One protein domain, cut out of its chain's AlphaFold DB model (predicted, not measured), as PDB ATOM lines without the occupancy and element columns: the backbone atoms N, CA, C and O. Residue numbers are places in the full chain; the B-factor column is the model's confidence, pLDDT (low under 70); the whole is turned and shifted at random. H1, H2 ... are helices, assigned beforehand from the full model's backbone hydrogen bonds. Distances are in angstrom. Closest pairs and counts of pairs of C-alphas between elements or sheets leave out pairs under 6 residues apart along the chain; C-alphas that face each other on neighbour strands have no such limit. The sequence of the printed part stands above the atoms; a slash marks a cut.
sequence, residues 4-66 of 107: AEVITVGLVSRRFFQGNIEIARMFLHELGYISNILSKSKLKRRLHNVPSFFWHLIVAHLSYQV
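AT A GLANCE: This is residues 4 to 66 of the 107 residues of an uncharacterized protein of Simkania negevensis (strain ATCC VR-1471 / Z) (UniProt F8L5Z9). H2 and H3 both pack crosswise on H1 in a small body of three helices, and H4, the longest helix, extends from it as an arm whose residues 60 to 65 stick out with residue 66. The 63 printed residues hold four named helices, H1 to H4, and no named strand: all helix. The whole is compact, with a radius of gyration of the C-alphas of 11.9 A and spans of 31 by 23 by 20 A.

IN THESE COORDINATES: H1, residues 4 to 16, begins with C-alpha 4 at (183.911, 226.893, 155.763) and is 17.9 A long. H2 is residues 21 to 30, 14.3 A, and H3 residues 40 to 48, 12.4 A. H4, residues 52 to 65, is 20.5 A long and ends with C-alpha 65 at (183.117, 244.372, 164.364).

HOW THE PARTS SIT: H1 and H2 touch, closest at the C-alphas of Ser 13 and Ala 24, 4.9 A, and are only just about perpendicular at 70.3 degrees. H1 touches H3 with residues 6 to 10 alone, closest at the C-alphas of Val 6 and Leu 47, 6.4 A, about perpendicular at 84 degrees. H2 and H3 only just touch, with 3 pairs of C-alphas within 8 A. H4 is near H1 but apart from H2 and H3. In H1, H2, H3 and H4 every O i to N i+4 pair is within hydrogen-bond range.

THE WHOLE: The C-alphas farthest apart, Ser 39 and Tyr 64, are 33.6 A apart. The printed part has no cut and no long link, and no printed residue is under 70 in pLDDT.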
ATOM      1  N   ALA A   4     184.686 225.941 154.973       93.19
ATOM      2  CA  ALA A   4     183.911 226.893 155.763       93.19
ATOM      3  C   ALA A   4     183.270 226.211 156.978       93.19
ATOM      4  O   ALA A   4     183.470 226.653 158.102       93.19
ATOM      5  N   GLU A   5     182.607 225.068 156.780       94.06
ATOM      6  CA  GLU A   5     182.009 224.296 157.878       94.06
ATOM      7  C   GLU A   5     183.056 223.837 158.908       94.06
ATOM      8  O   GLU A   5     182.800 223.876 160.109       94.06
ATOM      9  N   VAL A   6     184.255 223.428 158.470       94.75
ATOM     10  CA  VAL A   6     185.349 223.036 159.382       94.75
ATOM     11  C   VAL A   6     185.807 224.218 160.235       94.75
ATOM     12  O   VAL A   6     185.984 224.065 161.447       94.75
ATOM     13  N   ILE A   7     185.972 225.391 159.623       94.62
ATOM     14  CA  ILE A   7     186.351 226.624 160.320       94.62
ATOM     15  C   ILE A   7     185.256 227.031 161.313       94.62
ATOM     16  O   ILE A   7     185.566 227.330 162.466       94.62
ATOM     17  N   THR A   8     183.982 226.960 160.914       94.56
ATOM     18  CA  THR A   8     182.833 227.264 161.777       94.56
ATOM     19  C   THR A   8     182.799 226.372 163.013       94.56
ATOM     20  O   THR A   8     182.662 226.887 164.122       94.56
ATOM     21  N   VAL A   9     183.006 225.056 162.872       95.50
ATOM     22  CA  VAL A   9     183.097 224.158 164.039       95.50
ATOM     23  C   VAL A   9     184.253 224.567 164.958       95.50
ATOM     24  O   VAL A   9     184.092 224.587 166.178       95.50
ATOM     25  N   GLY A  10     185.404 224.941 164.390       94.44
ATOM     26  CA  GLY A  10     186.545 225.461 165.147       94.44
ATOM     27  C   GLY A  10     186.191 226.708 165.963       94.44
ATOM     28  O   GLY A  10     186.418 226.735 167.176       94.44
ATOM     29  N   LEU A  11     185.561 227.699 165.334       94.31
ATOM     30  CA  LEU A  11     185.130 228.940 165.986       94.31
ATOM     31  C   LEU A  11     184.098 228.688 167.087       94.31
ATOM     32  O   LEU A  11     184.284 229.142 168.215       94.31
ATOM     33  N   VAL A  12     183.048 227.918 166.792       94.75
ATOM     34  CA  VAL A  12     181.990 227.573 167.755       94.75
ATOM     35  C   VAL A  12     182.576 226.816 168.945       94.75
ATOM     36  O   VAL A  12     182.264 227.132 170.095       94.75
ATOM     37  N   SER A  13     183.494 225.877 168.694       95.94
ATOM     38  CA  SER A  13     184.172 225.145 169.765       95.94
ATOM     39  C   SER A  13     184.922 226.078 170.704       95.94
ATOM     40  O   SER A  13     184.776 225.962 171.921       95.94
ATOM     41  N   ARG A  14     185.678 227.044 170.168       93.12
ATOM     42  CA  ARG A  14     186.460 227.971 170.983       93.12
ATOM     43  C   ARG A  14     185.575 228.985 171.703       93.12
ATOM     44  O   ARG A  14     185.857 229.300 172.854       93.12
ATOM     45  N   ARG A  15     184.509 229.460 171.052       92.12
ATOM     46  CA  ARG A  15     183.627 230.514 171.569       92.12
ATOM     47  C   ARG A  15     182.658 230.041 172.653       92.12
ATOM     48  O   ARG A  15     182.380 230.823 173.562       92.12
ATOM     49  N   PHE A  16     182.142 228.816 172.549       93.44
ATOM     50  CA  PHE A  16     181.075 228.310 173.428       93.44
ATOM     51  C   PHE A  16     181.490 227.096 174.264       93.44
ATOM     52  O   PHE A  16     181.022 226.936 175.386       93.44
ATOM     53  N   PHE A  17     182.412 226.269 173.764       94.56
ATOM     54  CA  PHE A  17     182.752 224.977 174.374       94.56
ATOM     55  C   PHE A  17     184.211 224.889 174.834       94.56
ATOM     56  O   PHE A  17     184.764 223.796 174.930       94.56
ATOM     57  N   GLN A  18     184.861 226.033 175.087       93.06
ATOM     58  CA  GLN A  18     186.236 226.126 175.611       93.06
ATOM     59  C   GLN A  18     187.294 225.409 174.739       93.06
ATOM     60  O   GLN A  18     188.397 225.106 175.187       93.06
ATOM     61  N   GLY A  19     186.990 225.174 173.461       91.12
ATOM     62  CA  GLY A  19     187.830 224.430 172.520       91.12
ATOM     63  C   GLY A  19     187.500 222.939 172.410       91.12
ATOM     64  O   GLY A  19     188.228 222.206 171.742       91.12
ATOM     65  N   ASN A  20     186.412 222.456 173.019       94.81
ATOM     66  CA  ASN A  20     185.960 221.083 172.827       94.81
ATOM     67  C   ASN A  20     185.275 220.914 171.461       94.81
ATOM     68  O   ASN A  20     184.076 221.144 171.294       94.81
ATOM     69  N   ILE A  21     186.068 220.484 170.479       94.38
ATOM     70  CA  ILE A  21     185.639 220.286 169.088       94.38
ATOM     71  C   ILE A  21     184.535 219.224 168.975       94.38
ATOM     72  O   ILE A  21     183.683 219.330 168.101       94.38
ATOM     73  N   GLU A  22     184.524 218.208 169.842       94.56
ATOM     74  CA  GLU A  22     183.553 217.112 169.736       94.56
ATOM     75  C   GLU A  22     182.145 217.553 170.137       94.56
ATOM     76  O   GLU A  22     181.185 217.251 169.431       94.56
ATOM     77  N   ILE A  23     182.040 218.321 171.223       95.12
ATOM     78  CA  ILE A  23     180.762 218.889 171.665       95.12
ATOM     79  C   ILE A  23     180.243 219.865 170.610       95.12
ATOM     80  O   ILE A  23     179.094 219.764 170.195       95.12
ATOM     81  N   ALA A  24     181.106 220.747 170.096       95.75
ATOM     82  CA  ALA A  24     180.736 221.691 169.044       95.75
ATOM     83  C   ALA A  24     180.248 220.995 167.763       95.75
ATOM     84  O   ALA A  24     179.295 221.443 167.131       95.75
ATOM     85  N   ARG A  25     180.897 219.886 167.390       94.50
ATOM     86  CA  ARG A  25     180.515 219.061 166.244       94.50
ATOM     87  C   ARG A  25     179.115 218.474 166.431       94.50
ATOM     88  O   ARG A  25     178.296 218.608 165.533       94.50
ATOM     89  N   MET A  26     178.846 217.834 167.569       94.81
ATOM     90  CA  MET A  26     177.527 217.253 167.852       94.81
ATOM     91  C   MET A  26     176.442 218.327 167.922       94.81
ATOM     92  O   MET A  26     175.411 218.192 167.277       94.81
ATOM     93  N   PHE A  27     176.728 219.442 168.587       95.56
ATOM     94  CA  PHE A  27     175.815 220.577 168.694       95.56
ATOM     95  C   PHE A  27     175.384 221.129 167.323       95.56
ATOM     96  O   PHE A  27     174.202 221.342 167.072       95.56
ATOM     97  N   LEU A  28     176.333 221.318 166.398       94.50
ATOM     98  CA  LEU A  28     176.033 221.812 165.047       94.50
ATOM     99  C   LEU A  28     175.304 220.783 164.170       94.50
ATOM    100  O   LEU A  28     174.590 221.173 163.247       94.50
ATOM    101  N   HIS A  29     175.475 219.489 164.453       94.31
ATOM    102  CA  HIS A  29     174.703 218.424 163.816       94.31
ATOM    103  C   HIS A  29     173.248 218.427 164.286       94.31
ATOM    104  O   HIS A  29     172.336 218.378 163.470       94.31
ATOM    105  N   GLU A  30     173.042 218.484 165.603       94.62
ATOM    106  CA  GLU A  30     171.723 218.407 166.237       94.62
ATOM    107  C   GLU A  30     170.831 219.586 165.856       94.62
ATOM    108  O   GLU A  30     169.636 219.416 165.647       94.62
ATOM    109  N   LEU A  31     171.420 220.769 165.679       93.56
ATOM    110  CA  LEU A  31     170.709 221.954 165.200       93.56
ATOM    111  C   LEU A  31     170.462 221.954 163.683       93.56
ATOM    112  O   LEU A  31     169.863 222.890 163.161       93.56
ATOM    113  N   GLY A  32     170.941 220.941 162.955       92.75
ATOM    114  CA  GLY A  32     170.751 220.816 161.509       92.75
ATOM    115  C   GLY A  32     171.596 221.770 160.659       92.75
ATOM    116  O   GLY A  32     171.432 221.793 159.443       92.75
ATOM    117  N   TYR A  33     172.526 222.528 161.257       91.81
ATOM    118  CA  TYR A  33     173.387 223.465 160.522       91.81
ATOM    119  C   TYR A  33     174.412 222.762 159.630       91.81
ATOM    120  O   TYR A  33     174.806 223.308 158.602       91.81
ATOM    121  N   ILE A  34     174.877 221.571 160.025       91.88
ATOM    122  CA  ILE A  34     175.839 220.776 159.252       91.88
ATOM    123  C   ILE A  34     175.304 219.354 159.109       91.88
ATOM    124  O   ILE A  34     175.437 218.534 160.018       91.88
ATOM    125  N   SER A  35     174.740 219.042 157.942       85.94
ATOM    126  CA  SER A  35     174.109 217.740 157.684       85.94
ATOM    127  C   SER A  35     175.116 216.609 157.437       85.94
ATOM    128  O   SER A  35     174.839 215.456 157.746       85.94
ATOM    129  N   ASN A  36     176.298 216.905 156.879       88.00
ATOM    130  CA  ASN A  36     177.323 215.893 156.594       88.00
ATOM    131  C   ASN A  36     178.565 216.112 157.456       88.00
ATOM    132  O   ASN A  36     179.464 216.887 157.099       88.00
ATOM    133  N   ILE A  37     178.616 215.397 158.578       89.00
ATOM    134  CA  ILE A  37     179.631 215.591 159.604       89.00
ATOM    135  C   ILE A  37     180.748 214.547 159.529       89.00
ATOM    136  O   ILE A  37     180.525 213.345 159.405       89.00
ATOM    137  N   LEU A  38     181.995 215.016 159.603       91.94
ATOM    138  CA  LEU A  38     183.160 214.132 159.625       91.94
ATOM    139  C   LEU A  38     183.341 213.486 160.998       91.94
ATOM    140  O   LEU A  38     182.999 214.064 162.025       91.94
ATOM    141  N   SER A  39     184.015 212.333 161.022       92.94
ATOM    142  CA  SER A  39     184.495 211.757 162.277       92.94
ATOM    143  C   SER A  39     185.480 212.693 162.985       92.94
ATOM    144  O   SER A  39     186.248 213.424 162.344       92.94
ATOM    145  N   LYS A  40     185.511 212.613 164.320       92.31
ATOM    146  CA  LYS A  40     186.368 213.415 165.208       92.31
ATOM    147  C   LYS A  40     187.812 213.542 164.713       92.31
ATOM    148  O   LYS A  40     188.368 214.638 164.660       92.31
ATOM    149  N   SER A  41     188.428 212.425 164.326       93.00
ATOM    150  CA  SER A  41     189.827 212.394 163.879       93.00
ATOM    151  C   SER A  41     190.035 213.084 162.530       93.00
ATOM    152  O   SER A  41     191.011 213.816 162.359       93.00
ATOM    153  N   LYS A  42     189.114 212.899 161.572       94.12
ATOM    154  CA  LYS A  42     189.200 213.557 160.259       94.12
ATOM    155  C   LYS A  42     188.979 215.066 160.388       94.12
ATOM    156  O   LYS A  42     189.705 215.835 159.760       94.12
ATOM    157  N   LEU A  43     188.031 215.481 161.230       94.19
ATOM    158  CA  LEU A  43     187.764 216.889 161.513       94.19
ATOM    159  C   LEU A  43     188.985 217.572 162.139       94.19
ATOM    160  O   LEU A  43     189.419 218.604 161.638       94.19
ATOM    161  N   LYS A  44     189.590 216.964 163.168       93.50
ATOM    162  CA  LYS A  44     190.798 217.506 163.809       93.50
ATOM    163  C   LYS A  44     191.956 217.676 162.829       93.50
ATOM    164  O   LYS A  44     192.569 218.736 162.800       93.50
ATOM    165  N   ARG A  45     192.219 216.675 161.983       95.12
ATOM    166  CA  ARG A  45     193.242 216.784 160.930       95.12
ATOM    167  C   ARG A  45     192.964 217.938 159.970       95.12
ATOM    168  O   ARG A  45     193.871 218.696 159.661       95.12
ATOM    169  N   ARG A  46     191.719 218.089 159.508       95.19
ATOM    170  CA  ARG A  46     191.355 219.200 158.619       95.19
ATOM    171  C   ARG A  46     191.511 220.552 159.299       95.19
ATOM    172  O   ARG A  46     192.017 221.459 158.659       95.19
ATOM    173  N   LEU A  47     191.136 220.657 160.572       93.88
ATOM    174  CA  LEU A  47     191.287 221.881 161.355       93.88
ATOM    175  C   LEU A  47     192.764 222.273 161.519       93.88
ATOM    176  O   LEU A  47     193.107 223.433 161.335       93.88
ATOM    177  N   HIS A  48     193.639 221.300 161.793       93.31
ATOM    178  CA  HIS A  48     195.088 221.522 161.862       93.31
ATOM    179  C   HIS A  48     195.715 221.888 160.515       93.31
ATOM    180  O   HIS A  48     196.702 222.615 160.486       93.31
ATOM    181  N   ASN A  49     195.142 221.411 159.411       95.81
ATOM    182  CA  ASN A  49     195.609 221.751 158.070       95.81
ATOM    183  C   ASN A  49     195.150 223.141 157.604       95.81
ATOM    184  O   ASN A  49     195.598 223.584 156.550       95.81
ATOM    185  N   VAL A  50     194.252 223.819 158.332       94.12
ATOM    186  CA  VAL A  50     193.849 225.188 157.985       94.12
ATOM    187  C   VAL A  50     195.047 226.119 158.202       94.12
ATOM    188  O   VAL A  50     195.534 226.207 159.333       94.12
ATOM    189  N   PRO A  51     195.516 226.838 157.162       94.19
ATOM    190  CA  PRO A  51     196.637 227.758 157.299       94.19
ATOM    191  C   PRO A  51     196.371 228.823 158.363       94.19
ATOM    192  O   PRO A  51     195.279 229.392 158.429       94.19
ATOM    193  N   SER A  52     197.395 229.139 159.160       91.56
ATOM    194  CA  SER A  52     197.305 230.120 160.249       91.56
ATOM    195  C   SER A  52     196.788 231.483 159.780       91.56
ATOM    196  O   SER A  52     196.050 232.138 160.509       91.56
ATOM    197  N   PHE A  53     197.114 231.888 158.552       94.75
ATOM    198  CA  PHE A  53     196.649 233.126 157.924       94.75
ATOM    199  C   PHE A  53     195.125 233.320 157.998       94.75
ATOM    200  O   PHE A  53     194.664 234.402 158.355       94.75
ATOM    201  N   PHE A  54     194.338 232.266 157.755       92.75
ATOM    202  CA  PHE A  54     192.876 232.356 157.818       92.75
ATOM    203  C   PHE A  54     192.379 232.669 159.229       92.75
ATOM    204  O   PHE A  54     191.477 233.485 159.396       92.75
ATOM    205  N   TRP A  55     192.990 232.069 160.254       92.12
ATOM    206  CA  TRP A  55     192.628 232.343 161.644       92.12
ATOM    207  C   TRP A  55     192.904 233.797 162.023       92.12
ATOM    208  O   TRP A  55     192.058 234.427 162.652       92.12
ATOM    209  N   HIS A  56     194.043 234.347 161.593       92.19
ATOM    210  CA  HIS A  56     194.379 235.749 161.843       92.19
ATOM    211  C   HIS A  56     193.389 236.698 161.166       92.19
ATOM    212  O   HIS A  56     192.903 237.618 161.818       92.19
ATOM    213  N   LEU A  57     193.036 236.448 159.900       92.69
ATOM    214  CA  LEU A  57     192.045 237.254 159.182       92.69
ATOM    215  C   LEU A  57     190.681 237.246 159.873       92.69
ATOM    216  O   LEU A  57     190.077 238.300 160.056       92.69
ATOM    217  N   ILE A  58     190.204 236.067 160.277       90.62
ATOM    218  CA  ILE A  58     188.908 235.931 160.949       90.62
ATOM    219  C   ILE A  58     188.920 236.678 162.282       90.62
ATOM    220  O   ILE A  58     187.996 237.434 162.564       90.62
ATOM    221  N   VAL A  59     189.964 236.503 163.094       87.75
ATOM    222  CA  VAL A  59     190.081 237.197 164.384       87.75
ATOM    223  C   VAL A  59     190.161 238.710 164.187       87.75
ATOM    224  O   VAL A  59     189.462 239.433 164.889       87.75
ATOM    225  N   ALA A  60     190.942 239.187 163.215       88.69
ATOM    226  CA  ALA A  60     191.044 240.608 162.901       88.69
ATOM    227  C   ALA A  60     189.683 241.189 162.487       88.69
ATOM    228  O   ALA A  60     189.250 242.206 163.027       88.69
ATOM    229  N   HIS A  61     188.963 240.503 161.599       88.06
ATOM    230  CA  HIS A  61     187.638 240.928 161.159       88.06
ATOM    231  C   HIS A  61     186.626 240.962 162.313       88.06
ATOM    232  O   HIS A  61     185.941 241.964 162.503       88.06
ATOM    233  N   LEU A  62     186.583 239.906 163.131       84.88
ATOM    234  CA  LEU A  62     185.710 239.845 164.304       84.88
ATOM    235  C   LEU A  62     186.065 240.925 165.331       84.88
ATOM    236  O   LEU A  62     185.168 241.498 165.936       84.88
ATOM    237  N   SER A  63     187.351 241.235 165.515       82.50
ATOM    238  CA  SER A  63     187.792 242.278 166.447       82.50
ATOM    239  C   SER A  63     187.395 243.685 166.007       82.50
ATOM    240  O   SER A  63     187.122 244.519 166.859       82.50
ATOM    241  N   TYR A  64     187.311 243.931 164.698       77.12
ATOM    242  CA  TYR A  64     186.868 245.213 164.151       77.12
ATOM    243  C   TYR A  64     185.353 245.414 164.292       77.12
ATOM    244  O   TYR A  64     184.887 246.531 164.478       77.12
ATOM    245  N   GLN A  65     184.576 244.332 164.211       72.19
ATOM    246  CA  GLN A  65     183.117 244.372 164.364       72.19
ATOM    247  C   GLN A  65     182.655 244.474 165.819       72.19
ATOM    248  O   GLN A  65     181.509 244.834 166.086       72.19
ATOM    249  N   VAL A  66     183.526 244.134 166.766       70.31
ATOM    250  CA  VAL A  66     183.280 244.387 168.179       70.31
ATOM    251  C   VAL A  66     183.639 245.850 168.406       70.31
ATOM    252  O   VAL A  66     184.802 246.168 168.640       70.31
TER     253      VAL A  66